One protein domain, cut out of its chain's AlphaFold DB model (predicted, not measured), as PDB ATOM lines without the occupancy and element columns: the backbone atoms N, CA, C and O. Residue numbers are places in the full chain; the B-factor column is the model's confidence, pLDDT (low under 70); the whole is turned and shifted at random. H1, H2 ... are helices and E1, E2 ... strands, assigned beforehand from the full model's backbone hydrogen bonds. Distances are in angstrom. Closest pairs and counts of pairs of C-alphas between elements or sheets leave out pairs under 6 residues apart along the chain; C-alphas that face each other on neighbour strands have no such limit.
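AT A GLANCE: This is residues 2 to 177 of the 395 residues of the protein "Pentapeptide repeat containing protein" of Halomicronema hongdechloris C2206 (UniProt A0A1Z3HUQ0). With little regular structure, this is a solenoid: residues 24 to 144, with no named element, wind in stacked turns, H1 and H2 at one end, the small hairpin E1 and E2 and then H3 at the other. The printed 176 residues run H1, H2, E1, E2, H3, with an antiparallel sheet E1 - E2; the class is mostly helix, with 32 residues in named elements. It is compact, radius of gyration of the C-alphas 15.9 A, yet elongated, 53 by 31 by 26 A.

IN THESE COORDINATES: H1, residues 6 to 11, begins at C-alpha 6 (108.322, 147.538, 110.235). H2, residues 14 to 23, spans 14.5 A. E1 is residues 145 to 147, E2 153 to 155. H3, residues 165 to 174, spans 14.1 A to C-alpha 174 (86.380, 161.919, 134.287).

HOW THE PARTS SIT: H1 and H2 touch only at the corner, closest C-alphas Leu 9 and Trp 17, 5.9 A. In the hairpin E1 and E2, N 145 and O 155 are within hydrogen-bond range, 2.8 A. Every O i to N i+4 pair is within range in H1 and H3, 5 of 6 in H2. H3 is apart from H1, H2 and E1.

THE WHOLE: The farthest C-alphas, Thr 2 and Asp 158, are 56.4 A apart. The printed part has no cut. The link H2 to E1 is long, 121 residues. Thirteen residues are under pLDDT 70, among them 32 to 35.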
ATOM      1  N   THR A   2     116.020 151.744 100.990       44.41
ATOM      2  CA  THR A   2     114.975 150.721 101.117       44.41
ATOM      3  C   THR A   2     114.022 151.179 102.211       44.41
ATOM      4  O   THR A   2     114.478 151.501 103.308       44.41
ATOM      5  N   GLU A   3     112.742 151.283 101.880       58.78
ATOM      6  CA  GLU A   3     111.662 151.484 102.844       58.78
ATOM      7  C   GLU A   3     111.746 150.359 103.886       58.78
ATOM      8  O   GLU A   3     111.930 149.194 103.522       58.78
ATOM      9  N   ILE A   4     111.778 150.714 105.171       73.00
ATOM     10  CA  ILE A   4     111.863 149.722 106.245       73.00
ATOM     11  C   ILE A   4     110.481 149.097 106.381       73.00
ATOM     12  O   ILE A   4     109.516 149.795 106.676       73.00
ATOM     13  N   ASP A   5     110.404 147.783 106.203       78.69
ATOM     14  CA  ASP A   5     109.214 147.020 106.556       78.69
ATOM     15  C   ASP A   5     109.209 146.784 108.073       78.69
ATOM     16  O   ASP A   5     109.924 145.932 108.612       78.69
ATOM     17  N   TYR A   6     108.437 147.606 108.782       80.81
ATOM     18  CA  TYR A   6     108.322 147.538 110.235       80.81
ATOM     19  C   TYR A   6     107.667 146.247 110.721       80.81
ATOM     20  O   TYR A   6     107.983 145.789 111.820       80.81
ATOM     21  N   LEU A   7     106.791 145.635 109.922       70.81
ATOM     22  CA  LEU A   7     106.128 144.398 110.304       70.81
ATOM     23  C   LEU A   7     107.113 143.228 110.248       70.81
ATOM     24  O   LEU A   7     107.173 142.435 111.185       70.81
ATOM     25  N   GLU A   8     107.955 143.168 109.215       74.88
ATOM     26  CA  GLU A   8     109.063 142.205 109.154       74.88
ATOM     27  C   GLU A   8     110.060 142.393 110.301       74.88
ATOM     28  O   GLU A   8     110.616 141.421 110.817       74.88
ATOM     29  N   LEU A   9     110.278 143.630 110.754       81.06
ATOM     30  CA  LEU A   9     111.103 143.883 111.932       81.06
ATOM     31  C   LEU A   9     110.432 143.389 113.225       81.06
ATOM     32  O   LEU A   9     111.110 142.792 114.060       81.06
ATOM     33  N   ILE A  10     109.115 143.573 113.378       83.69
ATOM     34  CA  ILE A  10     108.353 143.014 114.506       83.69
ATOM     35  C   ILE A  10     108.404 141.484 114.509       83.69
ATOM     36  O   ILE A  10     108.611 140.890 115.568       83.69
ATOM     37  N   LYS A  11     108.288 140.835 113.342       80.25
ATOM     38  CA  LYS A  11     108.365 139.366 113.211       80.25
ATOM     39  C   LYS A  11     109.698 138.791 113.695       80.25
ATOM     40  O   LYS A  11     109.747 137.646 114.138       80.25
ATOM     41  N   GLN A  12     110.777 139.572 113.648       84.12
ATOM     42  CA  GLN A  12     112.080 139.160 114.180       84.12
ATOM     43  C   GLN A  12     112.136 139.178 115.720       84.12
ATOM     44  O   GLN A  12     113.075 138.633 116.303       84.12
ATOM     45  N   GLY A  13     111.139 139.769 116.384       87.56
ATOM     46  CA  GLY A  13     110.972 139.778 117.833       87.56
ATOM     47  C   GLY A  13     111.346 141.100 118.510       87.56
ATOM     48  O   GLY A  13     111.826 142.050 117.887       87.56
ATOM     49  N   ALA A  14     111.144 141.139 119.831       94.25
ATOM     50  CA  ALA A  14     111.310 142.350 120.637       94.25
ATOM     51  C   ALA A  14     112.747 142.885 120.617       94.25
ATOM     52  O   ALA A  14     112.952 144.091 120.592       94.25
ATOM     53  N   GLU A  15     113.761 142.014 120.620       96.12
ATOM     54  CA  GLU A  15     115.166 142.438 120.692       96.12
ATOM     55  C   GLU A  15     115.636 143.172 119.417       96.12
ATOM     56  O   GLU A  15     116.228 144.247 119.545       96.12
ATOM     57  N   PRO A  16     115.410 142.665 118.188       95.44
ATOM     58  CA  PRO A  16     115.680 143.425 116.965       95.44
ATOM     59  C   PRO A  16     114.914 144.749 116.890       95.44
ATOM     60  O   PRO A  16     115.520 145.780 116.599       95.44
ATOM     61  N   TRP A  17     113.618 144.734 117.210       96.62
ATOM     62  CA  TRP A  17     112.789 145.939 117.223       96.62
ATOM     63  C   TRP A  17     113.301 146.981 118.226       96.62
ATOM     64  O   TRP A  17     113.521 148.139 117.874       96.62
ATOM     65  N   ASN A  18     113.550 146.571 119.471       97.62
ATOM     66  CA  ASN A  18     113.994 147.467 120.535       97.62
ATOM     67  C   ASN A  18     115.382 148.048 120.244       97.62
ATOM     68  O   ASN A  18     115.579 149.237 120.469       97.62
ATOM     69  N   ARG A  19     116.309 147.267 119.666       97.38
ATOM     70  CA  ARG A  19     117.601 147.797 119.192       97.38
ATOM     71  C   ARG A  19     117.420 148.850 118.106       97.38
ATOM     72  O   ARG A  19     118.051 149.895 118.162       97.38
ATOM     73  N   TRP A  20     116.532 148.615 117.143       95.69
ATOM     74  CA  TRP A  20     116.230 149.630 116.133       95.69
ATOM     75  C   TRP A  20     115.650 150.909 116.763       95.69
ATOM     76  O   TRP A  20     116.037 152.010 116.373       95.69
ATOM     77  N   ARG A  21     114.790 150.780 117.787       96.19
ATOM     78  CA  ARG A  21     114.230 151.913 118.548       96.19
ATOM     79  C   ARG A  21     115.268 152.698 119.349       96.19
ATOM     80  O   ARG A  21     115.054 153.887 119.564       96.19
ATOM     81  N   GLU A  22     116.364 152.075 119.786       96.44
ATOM     82  CA  GLU A  22     117.475 152.789 120.442       96.44
ATOM     83  C   GLU A  22     118.121 153.804 119.491       96.44
ATOM     84  O   GLU A  22     118.427 154.923 119.905       96.44
ATOM     85  N   ASP A  23     118.252 153.443 118.212       96.12
ATOM     86  CA  ASP A  23     118.794 154.319 117.170       96.12
ATOM     87  C   ASP A  23     117.745 155.310 116.615       96.12
ATOM     88  O   ASP A  23     118.112 156.348 116.062       96.12
ATOM     89  N   HIS A  24     116.448 155.017 116.784       94.12
ATOM     90  CA  HIS A  24     115.319 155.774 116.216       94.12
ATOM     91  C   HIS A  24     114.232 156.108 117.265       94.12
ATOM     92  O   HIS A  24     113.072 155.704 117.116       94.12
ATOM     93  N   PRO A  25     114.560 156.836 118.352       93.31
ATOM     94  CA  PRO A  25     113.638 157.053 119.474       93.31
ATOM     95  C   PRO A  25     112.471 157.997 119.143       93.31
ATOM     96  O   PRO A  25     111.391 157.884 119.730       93.31
ATOM     97  N   ASP A  26     112.683 158.923 118.208       92.56
ATOM     98  CA  ASP A  26     111.705 159.945 117.817       92.56
ATOM     99  C   ASP A  26     110.839 159.537 116.624       92.56
ATOM    100  O   ASP A  26     109.813 160.177 116.363       92.56
ATOM    101  N   ASP A  27     111.220 158.463 115.932       92.31
ATOM    102  CA  ASP A  27     110.461 157.936 114.808       92.31
ATOM    103  C   ASP A  27     109.095 157.444 115.291       92.31
ATOM    104  O   ASP A  27     108.940 156.947 116.412       92.31
ATOM    105  N   SER A  28     108.096 157.593 114.425       91.88
ATOM    106  CA  SER A  28     106.720 157.136 114.647       91.88
ATOM    107  C   SER A  28     106.387 156.105 113.565       91.88
ATOM    108  O   SER A  28     105.860 156.490 112.521       91.88
ATOM    109  N   PRO A  29     106.783 154.828 113.752       91.44
ATOM    110  CA  PRO A  29     106.550 153.776 112.766       91.44
ATOM    111  C   PRO A  29     105.070 153.647 112.429       91.44
ATOM    112  O   PRO A  29     104.227 153.686 113.331       91.44
ATOM    113  N   ASP A  30     104.767 153.469 111.145       81.88
ATOM    114  CA  ASP A  30     103.401 153.261 110.683       81.88
ATOM    115  C   ASP A  30     103.104 151.768 110.537       81.88
ATOM    116  O   ASP A  30     103.717 151.070 109.730       81.88
ATOM    117  N   LEU A  31     102.179 151.293 111.364       78.81
ATOM    118  CA  LEU A  31     101.629 149.942 111.392       78.81
ATOM    119  C   LEU A  31     100.095 150.012 111.395       78.81
ATOM    120  O   LEU A  31      99.418 149.174 112.000       78.81
ATOM    121  N   THR A  32      99.536 151.034 110.741       69.06
ATOM    122  CA  THR A  32      98.089 151.158 110.562       69.06
ATOM    123  C   THR A  32      97.547 149.868 109.950       69.06
ATOM    124  O   THR A  32      98.077 149.377 108.957       69.06
ATOM    125  N   ALA A  33      96.491 149.321 110.550       57.41
ATOM    126  CA  ALA A  33      95.847 148.063 110.177       57.41
ATOM    127  C   ALA A  33      96.775 146.841 110.105       57.41
ATOM    128  O   ALA A  33      96.428 145.825 109.501       57.41
ATOM    129  N   ALA A  34      97.920 146.895 110.793       65.75
ATOM    130  CA  ALA A  34      98.786 145.740 110.933       65.75
ATOM    131  C   ALA A  34      98.035 144.567 111.570       65.75
ATOM    132  O   ALA A  34      97.263 144.720 112.525       65.75
ATOM    133  N   TYR A  35      98.305 143.374 111.051       60.31
ATOM    134  CA  TYR A  35      97.774 142.145 111.601       60.31
ATOM    135  C   TYR A  35      98.706 141.577 112.672       60.31
ATOM    136  O   TYR A  35      99.795 141.086 112.382       60.31
ATOM    137  N   LEU A  36      98.264 141.646 113.923       73.81
ATOM    138  CA  LEU A  36      99.005 141.260 115.124       73.81
ATOM    139  C   LEU A  36      98.147 140.356 116.035       73.81
ATOM    140  O   LEU A  36      98.308 140.351 117.256       73.81
ATOM    141  N   PHE A  37      97.218 139.599 115.443       71.00
ATOM    142  CA  PHE A  37      96.344 138.651 116.138       71.00
ATOM    143  C   PHE A  37      97.159 137.630 116.933       71.00
ATOM    144  O   PHE A  37      98.036 136.977 116.368       71.00
ATOM    145  N   GLU A  38      96.872 137.507 118.230       67.38
ATOM    146  CA  GLU A  38      97.581 136.632 119.177       67.38
ATOM    147  C   GLU A  38      99.116 136.784 119.163       67.38
ATOM    148  O   GLU A  38      99.844 135.945 119.695       67.38
ATOM    149  N   ALA A  39      99.628 137.882 118.596       76.62
ATOM    150  CA  ALA A  39     101.056 138.100 118.457       76.62
ATOM    151  C   ALA A  39     101.716 138.258 119.829       76.62
ATOM    152  O   ALA A  39     101.184 138.904 120.739       76.62
ATOM    153  N   ASP A  40     102.917 137.700 119.968       85.88
ATOM    154  CA  ASP A  40     103.750 137.922 121.143       85.88
ATOM    155  C   ASP A  40     104.510 139.244 121.003       85.88
ATOM    156  O   ASP A  40     105.544 139.327 120.342       85.88
ATOM    157  N   LEU A  41     103.969 140.284 121.631       95.75
ATOM    158  CA  LEU A  41     104.480 141.652 121.628       95.75
ATOM    159  C   LEU A  41     104.978 142.077 123.016       95.75
ATOM    160  O   LEU A  41     105.037 143.269 123.336       95.75
ATOM    161  N   ARG A  42     105.340 141.106 123.862       97.94
ATOM    162  CA  ARG A  42     105.826 141.372 125.216       97.94
ATOM    163  C   ARG A  42     107.092 142.212 125.189       97.94
ATOM    164  O   ARG A  42     108.008 141.935 124.419       97.94
ATOM    165  N   GLU A  43     107.150 143.205 126.072       97.50
ATOM    166  CA  GLU A  43     108.317 144.085 126.253       97.50
ATOM    167  C   GLU A  43     108.742 144.869 124.986       97.50
ATOM    168  O   GLU A  43     109.828 145.457 124.944       97.50
ATOM    169  N   PHE A  44     107.914 144.910 123.933       98.31
ATOM    170  CA  PHE A  44     108.201 145.736 122.762       98.31
ATOM    171  C   PHE A  44     108.109 147.224 123.118       98.31
ATOM    172  O   PHE A  44     107.174 147.680 123.780       98.31
ATOM    173  N   ASN A  45     109.049 148.013 122.605       98.44
ATOM    174  CA  ASN A  45     109.000 149.466 122.649       98.44
ATOM    175  C   ASN A  45     108.185 150.018 121.472       98.44
ATOM    176  O   ASN A  45     108.742 150.489 120.482       98.44
ATOM    177  N   LEU A  46     106.862 149.957 121.591       98.19
ATOM    178  CA  LEU A  46     105.882 150.460 120.624       98.19
ATOM    179  C   LEU A  46     105.510 151.937 120.853       98.19
ATOM    180  O   LEU A  46     104.449 152.391 120.425       98.19
ATOM    181  N   ALA A  47     106.356 152.707 121.543       98.44
ATOM    182  CA  ALA A  47     106.054 154.100 121.833       98.44
ATOM    183  C   ALA A  47     105.878 154.892 120.532       98.44
ATOM    184  O   ALA A  47     106.727 154.814 119.645       98.44
ATOM    185  N   ARG A  48     104.798 155.677 120.444       97.75
ATOM    186  CA  ARG A  48     104.456 156.537 119.294       97.75
ATOM    187  C   ARG A  48     104.248 155.792 117.968       97.75
ATOM    188  O   ARG A  48     104.173 156.432 116.923       97.75
ATOM    189  N   VAL A  49     104.147 154.463 117.998       97.69
ATOM    190  CA  VAL A  49     103.773 153.673 116.822       97.69
ATOM    191  C   VAL A  49     102.323 153.981 116.464       97.69
ATOM    192  O   VAL A  49     101.464 154.097 117.345       97.69
ATOM    193  N   ASN A  50     102.052 154.106 115.170       90.81
ATOM    194  CA  ASN A  50     100.698 154.185 114.655       90.81
ATOM    195  C   ASN A  50     100.145 152.768 114.439       90.81
ATOM    196  O   ASN A  50     100.568 152.079 113.523       90.81
ATOM    197  N   LEU A  51      99.239 152.334 115.309       90.50
ATOM    198  CA  LEU A  51      98.500 151.064 115.298       90.50
ATOM    199  C   LEU A  51      97.003 151.299 115.019       90.50
ATOM    200  O   LEU A  51      96.157 150.493 115.406       90.50
ATOM    201  N   ASP A  52      96.662 152.421 114.384       80.62
ATOM    202  CA  ASP A  52      95.293 152.756 113.998       80.62
ATOM    203  C   ASP A  52      94.676 151.597 113.199       80.62
ATOM    204  O   ASP A  52      95.280 151.103 112.249       80.62
ATOM    205  N   ARG A  53      93.501 151.106 113.605       65.75
ATOM    206  CA  ARG A  53      92.812 149.941 113.009       65.75
ATOM    207  C   ARG A  53      93.590 148.614 113.032       65.75
ATOM    208  O   ARG A  53      93.167 147.670 112.366       65.75
ATOM    209  N   ALA A  54      94.696 148.503 113.774       76.00
ATOM    210  CA  ALA A  54      95.464 147.259 113.874       76.00
ATOM    211  C   ALA A  54      94.653 146.133 114.539       76.00
ATOM    212  O   ALA A  54      93.870 146.369 115.460       76.00
ATOM    213  N   CYS A  55      94.868 144.893 114.098       73.00
ATOM    214  CA  CYS A  55      94.282 143.708 114.720       73.00
ATOM    215  C   CYS A  55      95.217 143.196 115.819       73.00
ATOM    216  O   CYS A  55      96.207 142.545 115.527       73.00
ATOM    217  N   LEU A  56      94.902 143.487 117.075       85.25
ATOM    218  CA  LEU A  56      95.610 143.067 118.289       85.25
ATOM    219  C   LEU A  56      94.799 142.045 119.104       85.25
ATOM    220  O   LEU A  56      95.060 141.855 120.294       85.25
ATOM    221  N   ILE A  57      93.785 141.411 118.508       76.25
ATOM    222  CA  ILE A  57      92.884 140.510 119.232       76.25
ATOM    223  C   ILE A  57      93.702 139.356 119.818       76.25
ATOM    224  O   ILE A  57      94.455 138.698 119.106       76.25
ATOM    225  N   GLY A  58      93.598 139.146 121.130       72.00
ATOM    226  CA  GLY A  58      94.363 138.136 121.867       72.00
ATOM    227  C   GLY A  58      95.876 138.388 121.958       72.00
ATOM    228  O   GLY A  58      96.581 137.573 122.551       72.00
ATOM    229  N   ALA A  59      96.397 139.491 121.409       86.44
ATOM    230  CA  ALA A  59      97.828 139.786 121.407       86.44
ATOM    231  C   ALA A  59      98.386 139.906 122.831       86.44
ATOM    232  O   ALA A  59      97.753 140.462 123.734       86.44
ATOM    233  N   ASN A  60      99.608 139.421 123.037       90.88
ATOM    234  CA  ASN A  60     100.293 139.512 124.316       90.88
ATOM    235  C   ASN A  60     101.241 140.713 124.335       90.88
ATOM    236  O   ASN A  60     102.388 140.613 123.924       90.88
ATOM    237  N   LEU A  61     100.763 141.840 124.847       98.44
ATOM    238  CA  LEU A  61     101.473 143.113 125.014       98.44
ATOM    239  C   LEU A  61     101.968 143.312 126.460       98.44
ATOM    240  O   LEU A  61     102.145 144.447 126.910       98.44
ATOM    241  N   GLN A  62     102.146 142.233 127.232       98.12
ATOM    242  CA  GLN A  62     102.554 142.346 128.631       98.12
ATOM    243  C   GLN A  62     103.890 143.099 128.737       98.12
ATOM    244  O   GLN A  62     104.857 142.752 128.059       98.12
ATOM    245  N   GLY A  63     103.928 144.145 129.565       97.94
ATOM    246  CA  GLY A  63     105.116 144.989 129.748       97.94
ATOM    247  C   GLY A  63     105.496 145.862 128.543       97.94
ATOM    248  O   GLY A  63     106.469 146.609 128.617       97.94
ATOM    249  N   ALA A  64     104.743 145.825 127.438       98.62
ATOM    250  CA  ALA A  64     105.046 146.635 126.262       98.62
ATOM    251  C   ALA A  64     104.955 148.139 126.572       98.62
ATOM    252  O   ALA A  64     104.070 148.608 127.298       98.62
ATOM    253  N   ASN A  65     105.857 148.922 125.982       98.62
ATOM    254  CA  ASN A  65     105.812 150.376 126.056       98.62
ATOM    255  C   ASN A  65     105.014 150.928 124.872       98.62
ATOM    256  O   ASN A  65     105.543 151.036 123.777       98.62
ATOM    257  N   LEU A  66     103.761 151.302 125.104       98.56
ATOM    258  CA  LEU A  66     102.818 151.899 124.149       98.56
ATOM    259  C   LEU A  66     102.660 153.414 124.380       98.56
ATOM    260  O   LEU A  66     101.641 154.002 124.021       98.56
ATOM    261  N   GLN A  67     103.640 154.063 125.018       98.12
ATOM    262  CA  GLN A  67     103.549 155.483 125.346       98.12
ATOM    263  C   GLN A  67     103.293 156.318 124.088       98.12
ATOM    264  O   GLN A  67     104.082 156.284 123.142       98.12
ATOM    265  N   GLY A  68     102.214 157.099 124.095       98.12
ATOM    266  CA  GLY A  68     101.834 157.960 122.977       98.12
ATOM    267  C   GLY A  68     101.506 157.213 121.683       98.12
ATOM    268  O   GLY A  68     101.481 157.845 120.631       98.12
ATOM    269  N   ALA A  69     101.327 155.890 121.722       98.56
ATOM    270  CA  ALA A  69     100.928 155.118 120.551       98.56
ATOM    271  C   ALA A  69      99.511 155.511 120.106       98.56
ATOM    272  O   ALA A  69      98.652 155.832 120.933       98.56
ATOM    273  N   ASN A  70      99.268 155.471 118.798       97.81
ATOM    274  CA  ASN A  70      97.941 155.694 118.238       97.81
ATOM    275  C   ASN A  70      97.275 154.341 117.982       97.81
ATOM    276  O   ASN A  70      97.657 153.660 117.047       97.81
ATOM    277  N   LEU A  71      96.307 153.947 118.800       97.56
ATOM    278  CA  LEU A  71      95.491 152.740 118.636       97.56
ATOM    279  C   LEU A  71      94.034 153.100 118.306       97.56
ATOM    280  O   LEU A  71      93.120 152.358 118.666       97.56
ATOM    281  N   ASP A  72      93.805 154.247 117.661       86.12
ATOM    282  CA  ASP A  72      92.474 154.655 117.203       86.12
ATOM    283  C   ASP A  72      91.822 153.524 116.393       86.12
ATOM    284  O   ASP A  72      92.461 152.905 115.547       86.12
ATOM    285  N   ASN A  73      90.568 153.188 116.687       72.50
ATOM    286  CA  ASN A  73      89.813 152.114 116.033       72.50
ATOM    287  C   ASN A  73      90.514 150.734 115.983       72.50
ATOM    288  O   ASN A  73      90.157 149.904 115.145       72.50
ATOM    289  N   ALA A  74      91.515 150.470 116.830       82.19
ATOM    290  CA  ALA A  74      92.208 149.184 116.867       82.19
ATOM    291  C   ALA A  74      91.319 148.072 117.444       82.19
ATOM    292  O   ALA A  74      90.474 148.308 118.308       82.19
ATOM    293  N   TYR A  75      91.556 146.835 117.014       75.62
ATOM    294  CA  TYR A  75      90.838 145.650 117.482       75.62
ATOM    295  C   TYR A  75      91.709 144.893 118.480       75.62
ATOM    296  O   TYR A  75      92.470 144.015 118.101       75.62
ATOM    297  N   GLY A  76      91.646 145.248 119.756       83.75
ATOM    298  CA  GLY A  76      92.435 144.665 120.844       83.75
ATOM    299  C   GLY A  76      91.636 143.790 121.809       83.75
ATOM    300  O   GLY A  76      92.028 143.665 122.973       83.75
ATOM    301  N   SER A  77      90.513 143.202 121.382       79.25
ATOM    302  CA  SER A  77      89.704 142.366 122.271       79.25
ATOM    303  C   SER A  77      90.533 141.193 122.804       79.25
ATOM    304  O   SER A  77      91.360 140.617 122.099       79.25
ATOM    305  N   LYS A  78      90.400 140.876 124.095       78.31
ATOM    306  CA  LYS A  78      91.221 139.869 124.804       78.31
ATOM    307  C   LYS A  78      92.739 140.092 124.811       78.31
ATOM    308  O   LYS A  78      93.463 139.228 125.306       78.31
ATOM    309  N   ALA A  79      93.241 141.220 124.312       92.25
ATOM    310  CA  ALA A  79      94.664 141.511 124.378       92.25
ATOM    311  C   ALA A  79      95.138 141.566 125.838       92.25
ATOM    312  O   ALA A  79      94.438 142.055 126.730       92.25
ATOM    313  N   ASN A  80      96.351 141.087 126.096       95.94
ATOM    314  CA  ASN A  80      96.986 141.206 127.398       95.94
ATOM    315  C   ASN A  80      97.968 142.375 127.399       95.94
ATOM    316  O   ASN A  80      99.100 142.219 126.970       95.94
ATOM    317  N   VAL A  81      97.561 143.518 127.940       98.19
ATOM    318  CA  VAL A  81      98.383 144.731 128.086       98.19
ATOM    319  C   VAL A  81      98.811 144.945 129.546       98.19
ATOM    320  O   VAL A  81      99.139 146.053 129.973       98.19
ATOM    321  N   SER A  82      98.784 143.879 130.354       98.44
ATOM    322  CA  SER A  82      99.124 143.947 131.777       98.44
ATOM    323  C   SER A  82     100.560 144.439 131.967       98.44
ATOM    324  O   SER A  82     101.468 144.036 131.243       98.44
ATOM    325  N   HIS A  83     100.776 145.310 132.951       97.94
ATOM    326  CA  HIS A  83     102.051 145.994 133.209       97.94
ATOM    327  C   HIS A  83     102.570 146.873 132.056       97.94
ATOM    328  O   HIS A  83     103.675 147.403 132.151       97.94
ATOM    329  N   GLY A  84     101.804 147.035 130.974       98.06
ATOM    330  CA  GLY A  84     102.181 147.875 129.846       98.06
ATOM    331  C   GLY A  84     102.098 149.364 130.177       98.06
ATOM    332  O   GLY A  84     101.365 149.795 131.075       98.06
ATOM    333  N   ASN A  85     102.839 150.170 129.422       98.50
ATOM    334  CA  ASN A  85     102.813 151.623 129.535       98.50
ATOM    335  C   ASN A  85     102.017 152.251 128.390       98.50
ATOM    336  O   ASN A  85     102.564 152.404 127.308       98.50
ATOM    337  N   LEU A  86     100.769 152.659 128.620       98.44
ATOM    338  CA  LEU A  86      99.945 153.374 127.637       98.44
ATOM    339  C   LEU A  86      99.864 154.877 127.929       98.44
ATOM    340  O   LEU A  86      98.925 155.539 127.496       98.44
ATOM    341  N   HIS A  87     100.810 155.442 128.683       97.62
ATOM    342  CA  HIS A  87     100.789 156.871 128.982       97.62
ATOM    343  C   HIS A  87     100.606 157.705 127.703       97.62
ATOM    344  O   HIS A  87     101.385 157.545 126.765       97.62
ATOM    345  N   GLN A  88      99.599 158.582 127.663       98.00
ATOM    346  CA  GLN A  88      99.271 159.427 126.498       98.00
ATOM    347  C   GLN A  88      98.870 158.685 125.209       98.00
ATOM    348  O   GLN A  88      98.842 159.303 124.147       98.00
ATOM    349  N   ALA A  89      98.576 157.386 125.261       98.62
ATOM    350  CA  ALA A  89      98.096 156.659 124.089       98.62
ATOM    351  C   ALA A  89      96.674 157.095 123.693       98.62
ATOM    352  O   ALA A  89      95.856 157.438 124.554       98.62
ATOM    353  N   ASN A  90      96.373 157.028 122.397       98.56
ATOM    354  CA  ASN A  90      95.021 157.206 121.868       98.56
ATOM    355  C   ASN A  90      94.375 155.838 121.635       98.56
ATOM    356  O   ASN A  90      94.886 155.054 120.848       98.56
ATOM    357  N   LEU A  91      93.267 155.552 122.311       98.12
ATOM    358  CA  LEU A  91      92.456 154.336 122.185       98.12
ATOM    359  C   LEU A  91      91.051 154.639 121.639       98.12
ATOM    360  O   LEU A  91      90.149 153.813 121.789       98.12
ATOM    361  N   SER A  92      90.816 155.833 121.091       90.50
ATOM    362  CA  SER A  92      89.481 156.254 120.650       90.50
ATOM    363  C   SER A  92      88.875 155.255 119.662       90.50
ATOM    364  O   SER A  92      89.575 154.675 118.844       90.50
ATOM    365  N   GLY A  93      87.585 154.949 119.809       71.75
ATOM    366  CA  GLY A  93      86.876 153.971 118.968       71.75
ATOM    367  C   GLY A  93      87.408 152.526 118.993       71.75
ATOM    368  O   GLY A  93      86.838 151.671 118.320       71.75
ATOM    369  N   ALA A  94      88.475 152.227 119.739       84.81
ATOM    370  CA  ALA A  94      89.083 150.905 119.767       84.81
ATOM    371  C   ALA A  94      88.220 149.895 120.532       84.81
ATOM    372  O   ALA A  94      87.502 150.239 121.477       84.81
ATOM    373  N   ASP A  95      88.346 148.625 120.164       79.88
ATOM    374  CA  ASP A  95      87.724 147.514 120.870       79.88
ATOM    375  C   ASP A  95      88.744 146.802 121.757       79.88
ATOM    376  O   ASP A  95      89.561 146.031 121.273       79.88
ATOM    377  N   PHE A  96      88.684 147.042 123.064       92.44
ATOM    378  CA  PHE A  96      89.451 146.339 124.093       92.44
ATOM    379  C   PHE A  96      88.534 145.535 125.024       92.44
ATOM    380  O   PHE A  96      88.837 145.335 126.208       92.44
ATOM    381  N   SER A  97      87.400 145.057 124.502       80.06
ATOM    382  CA  SER A  97      86.522 144.159 125.244       80.06
ATOM    383  C   SER A  97      87.286 142.921 125.719       80.06
ATOM    384  O   SER A  97      88.145 142.372 125.026       80.06
ATOM    385  N   HIS A  98      87.029 142.498 126.954       82.25
ATOM    386  CA  HIS A  98      87.683 141.352 127.592       82.25
ATOM    387  C   HIS A  98      89.222 141.416 127.680       82.25
ATOM    388  O   HIS A  98      89.854 140.417 128.023       82.25
ATOM    389  N   ALA A  99      89.846 142.564 127.404       92.00
ATOM    390  CA  ALA A  99      91.293 142.735 127.494       92.00
ATOM    391  C   ALA A  99      91.782 142.831 128.951       92.00
ATOM    392  O   ALA A  99      91.034 143.162 129.878       92.00
ATOM    393  N   HIS A 100      93.062 142.532 129.171       96.12
ATOM    394  CA  HIS A 100      93.697 142.572 130.487       96.12
ATOM    395  C   HIS A 100      94.638 143.779 130.591       96.12
ATOM    396  O   HIS A 100      95.665 143.829 129.926       96.12
ATOM    397  N   PHE A 101      94.323 144.716 131.482       98.38
ATOM    398  CA  PHE A 101      95.115 145.912 131.798       98.38
ATOM    399  C   PHE A 101      95.637 145.881 133.241       98.38
ATOM    400  O   PHE A 101      95.794 146.923 133.883       98.38
ATOM    401  N   VAL A 102      95.871 144.687 133.796       97.81
ATOM    402  CA  VAL A 102      96.293 144.545 135.194       97.81
ATOM    403  C   VAL A 102      97.593 145.314 135.404       97.81
ATOM    404  O   VAL A 102      98.587 145.056 134.731       97.81
ATOM    405  N   GLN A 103      97.584 146.276 136.328       97.44
ATOM    406  CA  GLN A 103      98.740 147.135 136.620       97.44
ATOM    407  C   GLN A 103      99.307 147.907 135.413       97.44
ATOM    408  O   GLN A 103     100.477 148.282 135.423       97.44
ATOM    409  N   ALA A 104      98.500 148.157 134.378       98.00
ATOM    410  CA  ALA A 104      98.904 148.990 133.251       98.00
ATOM    411  C   ALA A 104      98.902 150.485 133.622       98.00
ATOM    412  O   ALA A 104      98.087 150.947 134.427       98.00
ATOM    413  N   ASN A 105      99.783 151.265 132.998       97.50
ATOM    414  CA  ASN A 105      99.754 152.722 133.094       97.50
ATOM    415  C   ASN A 105      98.801 153.295 132.035       97.50
ATOM    416  O   ASN A 105      99.146 153.337 130.859       97.50
ATOM    417  N   LEU A 106      97.626 153.760 132.461       96.81
ATOM    418  CA  LEU A 106      96.582 154.369 131.624       96.81
ATOM    419  C   LEU A 106      96.473 155.887 131.851       96.81
ATOM    420  O   LEU A 106      95.425 156.505 131.649       96.81
ATOM    421  N   THR A 107      97.543 156.521 132.329       95.56
ATOM    422  CA  THR A 107      97.526 157.959 132.604       95.56
ATOM    423  C   THR A 107      97.536 158.775 131.308       95.56
ATOM    424  O   THR A 107      98.308 158.508 130.394       95.56
ATOM    425  N   GLN A 108      96.698 159.807 131.236       96.12
ATOM    426  CA  GLN A 108      96.516 160.683 130.072       96.12
ATOM    427  C   GLN A 108      96.075 159.955 128.794       96.12
ATOM    428  O   GLN A 108      96.266 160.483 127.705       96.12
ATOM    429  N   VAL A 109      95.488 158.763 128.913       97.62
ATOM    430  CA  VAL A 109      94.936 158.040 127.764       97.62
ATOM    431  C   VAL A 109      93.694 158.757 127.229       97.62
ATOM    432  O   VAL A 109      92.844 159.209 128.002       97.62
ATOM    433  N   GLU A 110      93.575 158.826 125.908       98.19
ATOM    434  CA  GLU A 110      92.337 159.196 125.226       98.19
ATOM    435  C   GLU A 110      91.542 157.927 124.919       98.19
ATOM    436  O   GLU A 110      92.029 157.046 124.226       98.19
ATOM    437  N   ALA A 111      90.348 157.784 125.490       96.56
ATOM    438  CA  ALA A 111      89.533 156.575 125.405       96.56
ATOM    439  C   ALA A 111      88.085 156.893 124.994       96.56
ATOM    440  O   ALA A 111      87.115 156.348 125.535       96.56
ATOM    441  N   LEU A 112      87.923 157.839 124.069       89.38
ATOM    442  CA  LEU A 112      86.620 158.305 123.608       89.38
ATOM    443  C   LEU A 112      85.939 157.211 122.782       89.38
ATOM    444  O   LEU A 112      86.449 156.798 121.745       89.38
ATOM    445  N   GLY A 113      84.778 156.725 123.224       79.69
ATOM    446  CA  GLY A 113      84.071 155.655 122.512       79.69
ATOM    447  C   GLY A 113      84.773 154.292 122.516       79.69
ATOM    448  O   GLY A 113      84.346 153.409 121.783       79.69
ATOM    449  N   THR A 114      85.829 154.105 123.311       89.31
ATOM    450  CA  THR A 114      86.515 152.812 123.438       89.31
ATOM    451  C   THR A 114      85.607 151.787 124.111       89.31
ATOM    452  O   THR A 114      84.954 152.093 125.113       89.31
ATOM    453  N   ASN A 115      85.602 150.558 123.607       83.38
ATOM    454  CA  ASN A 115      84.912 149.444 124.242       83.38
ATOM    455  C   ASN A 115      85.846 148.734 125.236       83.38
ATOM    456  O   ASN A 115      86.787 148.069 124.822       83.38
ATOM    457  N   PHE A 116      85.584 148.844 126.540       92.06
ATOM    458  CA  PHE A 116      86.252 148.059 127.592       92.06
ATOM    459  C   PHE A 116      85.323 147.012 128.216       92.06
ATOM    460  O   PHE A 116      85.588 146.541 129.325       92.06
ATOM    461  N   SER A 117      84.214 146.654 127.565       84.06
ATOM    462  CA  SER A 117      83.246 145.729 128.155       84.06
ATOM    463  C   SER A 117      83.908 144.411 128.572       84.06
ATOM    464  O   SER A 117      84.701 143.819 127.842       84.06
ATOM    465  N   GLY A 118      83.670 143.977 129.811       82.88
ATOM    466  CA  GLY A 118      84.279 142.762 130.365       82.88
ATOM    467  C   GLY A 118      85.805 142.792 130.559       82.88
ATOM    468  O   GLY A 118      86.378 141.755 130.897       82.88
ATOM    469  N   ALA A 119      86.480 143.926 130.348       93.06
ATOM    470  CA  ALA A 119      87.924 144.050 130.541       93.06
ATOM    471  C   ALA A 119      88.316 144.006 132.029       93.06
ATOM    472  O   ALA A 119      87.515 144.310 132.917       93.06
ATOM    473  N   THR A 120      89.577 143.668 132.311       95.50
ATOM    474  CA  THR A 120      90.133 143.677 133.674       95.50
ATOM    475  C   THR A 120      91.109 144.834 133.868       95.50
ATOM    476  O   THR A 120      92.148 144.869 133.218       95.50
ATOM    477  N   LEU A 121      90.819 145.750 134.800       97.62
ATOM    478  CA  LEU A 121      91.625 146.956 135.069       97.62
ATOM    479  C   LEU A 121      92.231 146.992 136.487       97.62
ATOM    480  O   LEU A 121      92.677 148.038 136.960       97.62
ATOM    481  N   THR A 122      92.243 145.866 137.205       97.31
ATOM    482  CA  THR A 122      92.754 145.816 138.584       97.31
ATOM    483  C   THR A 122      94.211 146.288 138.680       97.31
ATOM    484  O   THR A 122      95.115 145.765 138.034       97.31
ATOM    485  N   GLY A 123      94.446 147.276 139.535       96.50
ATOM    486  CA  GLY A 123      95.745 147.876 139.803       96.50
ATOM    487  C   GLY A 123      96.246 148.847 138.740       96.50
ATOM    488  O   GLY A 123      97.372 149.308 138.889       96.50
ATOM    489  N   ALA A 124      95.465 149.159 137.702       96.94
ATOM    490  CA  ALA A 124      95.869 150.121 136.680       96.94
ATOM    491  C   ALA A 124      96.014 151.544 137.251       96.94
ATOM    492  O   ALA A 124      95.288 151.932 138.174       96.94
ATOM    493  N   CYS A 125      96.925 152.337 136.684       95.38
ATOM    494  CA  CYS A 125      97.080 153.753 137.016       95.38
ATOM    495  C   CYS A 125      96.213 154.601 136.080       95.38
ATOM    496  O   CYS A 125      96.518 154.719 134.897       95.38
ATOM    497  N   VAL A 126      95.154 155.216 136.603       93.19
ATOM    498  CA  VAL A 126      94.207 156.047 135.844       93.19
ATOM    499  C   VAL A 126      94.287 157.491 136.338       93.19
ATOM    500  O   VAL A 126      93.909 157.823 137.457       93.19
ATOM    501  N   GLN A 127      94.814 158.390 135.513       91.50
ATOM    502  CA  GLN A 127      94.894 159.822 135.820       91.50
ATOM    503  C   GLN A 127      94.674 160.608 134.541       91.50
ATOM    504  O   GLN A 127      95.306 160.297 133.543       91.50
ATOM    505  N   ALA A 128      93.844 161.654 134.588       91.94
ATOM    506  CA  ALA A 128      93.505 162.454 133.407       91.94
ATOM    507  C   ALA A 128      93.042 161.582 132.222       91.94
ATOM    508  O   ALA A 128      93.417 161.826 131.079       91.94
ATOM    509  N   TRP A 129      92.272 160.534 132.524       91.81
ATOM    510  CA  TRP A 129      91.702 159.655 131.514       91.81
ATOM    511  C   TRP A 129      90.584 160.406 130.789       91.81
ATOM    512  O   TRP A 129      89.734 161.004 131.450       91.81
ATOM    513  N   GLN A 130      90.598 160.423 129.457       94.75
ATOM    514  CA  GLN A 130      89.568 161.106 128.675       94.75
ATOM    515  C   GLN A 130      88.542 160.085 128.193       94.75
ATOM    516  O   GLN A 130      88.823 159.287 127.305       94.75
ATOM    517  N   VAL A 131      87.355 160.107 128.793       93.56
ATOM    518  CA  VAL A 131      86.234 159.218 128.460       93.56
ATOM    519  C   VAL A 131      84.998 160.049 128.126       93.56
ATOM    520  O   VAL A 131      84.885 161.208 128.528       93.56
ATOM    521  N   ASN A 132      84.058 159.464 127.390       87.12
ATOM    522  CA  ASN A 132      82.770 160.081 127.076       87.12
ATOM    523  C   ASN A 132      81.636 159.064 127.220       87.12
ATOM    524  O   ASN A 132      81.883 157.879 127.434       87.12
ATOM    525  N   ALA A 133      80.389 159.506 127.039       85.81
ATOM    526  CA  ALA A 133      79.212 158.654 127.195       85.81
ATOM    527  C   ALA A 133      79.273 157.354 126.362       85.81
ATOM    528  O   ALA A 133      78.732 156.338 126.798       85.81
ATOM    529  N   GLN A 134      79.958 157.377 125.210       82.62
ATOM    530  CA  GLN A 134      80.152 156.245 124.301       82.62
ATOM    531  C   GLN A 134      81.217 155.242 124.769       82.62
ATOM    532  O   GLN A 134      81.189 154.109 124.305       82.62
ATOM    533  N   THR A 135      82.141 155.614 125.662       87.69
ATOM    534  CA  THR A 135      83.125 154.677 126.228       87.69
ATOM    535  C   THR A 135      82.399 153.579 127.010       87.69
ATOM    536  O   THR A 135      81.773 153.872 128.031       87.69
ATOM    537  N   ASP A 136      82.459 152.325 126.570       84.81
ATOM    538  CA  ASP A 136      81.766 151.216 127.232       84.81
ATOM    539  C   ASP A 136      82.615 150.657 128.380       84.81
ATOM    540  O   ASP A 136      83.749 150.233 128.186       84.81
ATOM    541  N   LEU A 137      82.059 150.663 129.593       93.62
ATOM    542  CA  LEU A 137      82.684 150.146 130.817       93.62
ATOM    543  C   LEU A 137      81.845 149.021 131.448       93.62
ATOM    544  O   LEU A 137      82.027 148.681 132.621       93.62
ATOM    545  N   SER A 138      80.873 148.482 130.709       85.38
ATOM    546  CA  SER A 138      79.951 147.463 131.200       85.38
ATOM    547  C   SER A 138      80.687 146.173 131.560       85.38
ATOM    548  O   SER A 138      81.535 145.672 130.826       85.38
ATOM    549  N   GLY A 139      80.411 145.627 132.745       86.06
ATOM    550  CA  GLY A 139      81.037 144.378 133.183       86.06
ATOM    551  C   GLY A 139      82.555 144.445 133.397       86.06
ATOM    552  O   GLY A 139      83.167 143.392 133.568       86.06
ATOM    553  N   VAL A 140      83.170 145.635 133.414       95.31
ATOM    554  CA  VAL A 140      84.592 145.781 133.754       95.31
ATOM    555  C   VAL A 140      84.858 145.203 135.142       95.31
ATOM    556  O   VAL A 140      84.237 145.597 136.134       95.31
ATOM    557  N   HIS A 141      85.834 144.303 135.222       93.69
ATOM    558  CA  HIS A 141      86.344 143.797 136.484       93.69
ATOM    559  C   HIS A 141      87.499 144.679 136.967       93.69
ATOM    560  O   HIS A 141      88.553 144.780 136.339       93.69
ATOM    561  N   CYS A 142      87.314 145.337 138.106       97.00
ATOM    562  CA  CYS A 142      88.351 146.160 138.702       97.00
ATOM    563  C   CYS A 142      88.212 146.122 140.219       97.00
ATOM    564  O   CYS A 142      87.230 146.621 140.751       97.00
ATOM    565  N   ASP A 143      89.190 145.558 140.924       97.25
ATOM    566  CA  ASP A 143      89.181 145.576 142.388       97.25
ATOM    567  C   ASP A 143      89.636 146.935 142.924       97.25
ATOM    568  O   ASP A 143      89.095 147.440 143.902       97.25
ATOM    569  N   TYR A 144      90.650 147.535 142.308       96.94
ATOM    570  CA  TYR A 144      91.175 148.844 142.679       96.94
ATOM    571  C   TYR A 144      91.967 149.455 141.530       96.94
ATOM    572  O   TYR A 144      92.428 148.736 140.652       96.94
ATOM    573  N   VAL A 145      92.193 150.762 141.586       96.75
ATOM    574  CA  VAL A 145      93.096 151.508 140.700       96.75
ATOM    575  C   VAL A 145      94.018 152.414 141.507       96.75
ATOM    576  O   VAL A 145      93.790 152.652 142.697       96.75
ATOM    577  N   TYR A 146      95.044 152.941 140.855       94.25
ATOM    578  CA  TYR A 146      95.890 154.012 141.370       94.25
ATOM    579  C   TYR A 146      95.615 155.322 140.619       94.25
ATOM    580  O   TYR A 146      95.356 155.305 139.419       94.25
ATOM    581  N   TRP A 147      95.653 156.465 141.312       85.38
ATOM    582  CA  TRP A 147      95.498 157.790 140.693       85.38
ATOM    583  C   TRP A 147      96.202 158.912 141.477       85.38
ATOM    584  O   TRP A 147      96.366 158.832 142.698       85.38
ATOM    585  N   GLY A 148      96.554 160.001 140.785       72.75
ATOM    586  CA  GLY A 148      97.074 161.242 141.377       72.75
ATOM    587  C   GLY A 148      98.603 161.334 141.460       72.75
ATOM    588  O   GLY A 148      99.317 160.348 141.321       72.75
ATOM    589  N   ALA A 149      99.107 162.553 141.698       61.59
ATOM    590  CA  ALA A 149     100.541 162.815 141.799       61.59
ATOM    591  C   ALA A 149     101.159 162.103 143.013       61.59
ATOM    592  O   ALA A 149     100.594 162.141 144.106       61.59
ATOM    593  N   VAL A 150     102.326 161.492 142.788       64.12
ATOM    594  CA  VAL A 150     103.087 160.669 143.739       64.12
ATOM    595  C   VAL A 150     103.067 161.239 145.177       64.12
ATOM    596  O   VAL A 150     103.376 162.419 145.364       64.12
ATOM    597  N   PRO A 151     102.775 160.409 146.203       64.44
ATOM    598  CA  PRO A 151     102.481 158.981 146.094       64.44
ATOM    599  C   PRO A 151     101.117 158.722 145.443       64.44
ATOM    600  O   PRO A 151     100.128 159.383 145.763       64.44
ATOM    601  N   GLU A 152     101.090 157.747 144.533       77.62
ATOM    602  CA  GLU A 152      99.865 157.295 143.878       77.62
ATOM    603  C   GLU A 152      98.840 156.872 144.935       77.62
ATOM    604  O   GLU A 152      99.142 156.125 145.872       77.62
ATOM    605  N   LYS A 153      97.610 157.370 144.815       89.19
ATOM    606  CA  LYS A 153      96.534 157.042 145.748       89.19
ATOM    607  C   LYS A 153      95.773 155.840 145.222       89.19
ATOM    608  O   LYS A 153      95.274 155.868 144.106       89.19
ATOM    609  N   ARG A 154      95.610 154.815 146.053       93.62
ATOM    610  CA  ARG A 154      94.719 153.689 145.753       93.62
ATOM    611  C   ARG A 154      93.251 154.128 145.832       93.62
ATOM    612  O   ARG A 154      92.890 154.875 146.745       93.62
ATOM    613  N   GLN A 155      92.411 153.660 144.913       93.25
ATOM    614  CA  GLN A 155      90.951 153.803 144.940       93.25
ATOM    615  C   GLN A 155      90.269 152.451 144.681       93.25
ATOM    616  O   GLN A 155      90.636 151.791 143.713       93.25
ATOM    617  N   PRO A 156      89.294 152.038 145.512       93.50
ATOM    618  CA  PRO A 156      88.997 152.588 146.836       93.50
ATOM    619  C   PRO A 156      90.226 152.480 147.757       93.50
ATOM    620  O   PRO A 156      91.134 151.694 147.499       93.50
ATOM    621  N   SER A 157      90.320 153.265 148.828       91.81
ATOM    622  CA  SER A 157      91.540 153.276 149.658       91.81
ATOM    623  C   SER A 157      91.733 152.014 150.507       91.81
ATOM    624  O   SER A 157      92.865 151.657 150.814       91.81
ATOM    625  N   ASP A 158      90.648 151.337 150.880       92.12
ATOM    626  CA  ASP A 158      90.618 150.318 151.942       92.12
ATOM    627  C   ASP A 158      89.828 149.044 151.588       92.12
ATOM    628  O   ASP A 158      89.815 148.087 152.359       92.12
ATOM    629  N   ARG A 159      89.182 149.009 150.418       94.31
ATOM    630  CA  ARG A 159      88.360 147.882 149.947       94.31
ATOM    631  C   ARG A 159      88.497 147.669 148.443       94.31
ATOM    632  O   ARG A 159      89.308 148.342 147.802       94.31
ATOM    633  N   THR A 160      87.730 146.735 147.894       95.06
ATOM    634  CA  THR A 160      87.570 146.586 146.445       95.06
ATOM    635  C   THR A 160      86.342 147.348 145.946       95.06
ATOM    636  O   THR A 160      85.415 147.603 146.729       95.06
ATOM    637  N   PHE A 161      86.326 147.753 144.673       95.00
ATOM    638  CA  PHE A 161      85.090 148.210 144.038       95.00
ATOM    639  C   PHE A 161      84.063 147.070 144.038       95.00
ATOM    640  O   PHE A 161      84.391 145.907 143.807       95.00
ATOM    641  N   ALA A 162      82.804 147.404 144.312       92.94
ATOM    642  CA  ALA A 162      81.687 146.507 144.063       92.94
ATOM    643  C   ALA A 162      81.358 146.464 142.560       92.94
ATOM    644  O   ALA A 162      81.829 147.294 141.779       92.94
ATOM    645  N   THR A 163      80.504 145.521 142.155       86.81
ATOM    646  CA  THR A 163      79.986 145.436 140.782       86.81
ATOM    647  C   THR A 163      79.438 146.790 140.318       86.81
ATOM    648  O   THR A 163      78.709 147.457 141.055       86.81
ATOM    649  N   ASP A 164      79.842 147.210 139.118       87.00
ATOM    650  CA  ASP A 164      79.514 148.492 138.472       87.00
ATOM    651  C   ASP A 164      79.941 149.762 139.232       87.00
ATOM    652  O   ASP A 164      79.687 150.883 138.783       87.00
ATOM    653  N   GLU A 165      80.600 149.637 140.387       95.06
ATOM    654  CA  GLU A 165      81.072 150.792 141.149       95.06
ATOM    655  C   GLU A 165      82.225 151.495 140.442       95.06
ATOM    656  O   GLU A 165      82.237 152.723 140.388       95.06
ATOM    657  N   PHE A 166      83.147 150.729 139.854       95.31
ATOM    658  CA  PHE A 166      84.253 151.284 139.079       95.31
ATOM    659  C   PHE A 166      83.752 152.139 137.911       95.31
ATOM    660  O   PHE A 166      84.151 153.294 137.783       95.31
ATOM    661  N   ALA A 167      82.830 151.608 137.100       93.94
ATOM    662  CA  ALA A 167      82.273 152.329 135.957       93.94
ATOM    663  C   ALA A 167      81.619 153.647 136.397       93.94
ATOM    664  O   ALA A 167      81.903 154.698 135.829       93.94
ATOM    665  N   ARG A 168      80.810 153.623 137.464       94.38
ATOM    666  CA  ARG A 168      80.203 154.841 138.022       94.38
ATOM    667  C   ARG A 168      81.253 155.842 138.499       94.38
ATOM    668  O   ARG A 168      81.146 157.022 138.184       94.38
ATOM    669  N   TRP A 169      82.270 155.371 139.217       94.62
ATOM    670  CA  TRP A 169      83.364 156.212 139.693       94.62
ATOM    671  C   TRP A 169      84.115 156.881 138.536       94.62
ATOM    672  O   TRP A 169      84.399 158.074 138.612       94.62
ATOM    673  N   VAL A 170      84.378 156.159 137.440       93.69
ATOM    674  CA  VAL A 170      84.991 156.719 136.225       93.69
ATOM    675  C   VAL A 170      84.113 157.818 135.625       93.69
ATOM    676  O   VAL A 170      84.617 158.910 135.367       93.69
ATOM    677  N   ARG A 171      82.805 157.571 135.468       93.06
ATOM    678  CA  ARG A 171      81.849 158.564 134.946       93.06
ATOM    679  C   ARG A 171      81.830 159.830 135.808       93.06
ATOM    680  O   ARG A 171      81.967 160.929 135.292       93.06
ATOM    681  N   GLU A 172      81.743 159.684 137.129       92.12
ATOM    682  CA  GLU A 172      81.735 160.812 138.073       92.12
ATOM    683  C   GLU A 172      83.066 161.584 138.117       92.12
ATOM    684  O   GLU A 172      83.074 162.781 138.407       92.12
ATOM    685  N   THR A 173      84.187 160.906 137.858       90.50
ATOM    686  CA  THR A 173      85.536 161.480 137.997       90.50
ATOM    687  C   THR A 173      86.034 162.143 136.716       90.50
ATOM    688  O   THR A 173      86.715 163.167 136.792       90.50
ATOM    689  N   PHE A 174      85.744 161.553 135.554       89.06
ATOM    690  CA  PHE A 174      86.380 161.919 134.287       89.06
ATOM    691  C   PHE A 174      85.418 162.482 133.241       89.06
ATOM    692  O   PHE A 174      85.876 163.183 132.339       89.06
ATOM    693  N   GLU A 175      84.106 162.239 133.343       82.06
ATOM    694  CA  GLU A 175      83.174 162.882 132.419       82.06
ATOM    695  C   GLU A 175      82.898 164.330 132.830       82.06
ATOM    696  O   GLU A 175      82.698 164.627 134.014       82.06
ATOM    697  N   PRO A 176      82.838 165.262 131.865       67.62
ATOM    698  CA  PRO A 176      82.359 166.599 132.153       67.62
ATOM    699  C   PRO A 176      80.905 166.519 132.648       67.62
ATOM    700  O   PRO A 176      80.113 165.738 132.112       67.62
ATOM    701  N   PRO A 177      80.511 167.337 133.641       59.19
ATOM    702  CA  PRO A 177      79.134 167.357 134.106       59.19
ATOM    703  C   PRO A 177      78.217 167.667 132.924       59.19
ATOM    704  O   PRO A 177      78.399 168.676 132.239       59.19
TER     705      PRO A 177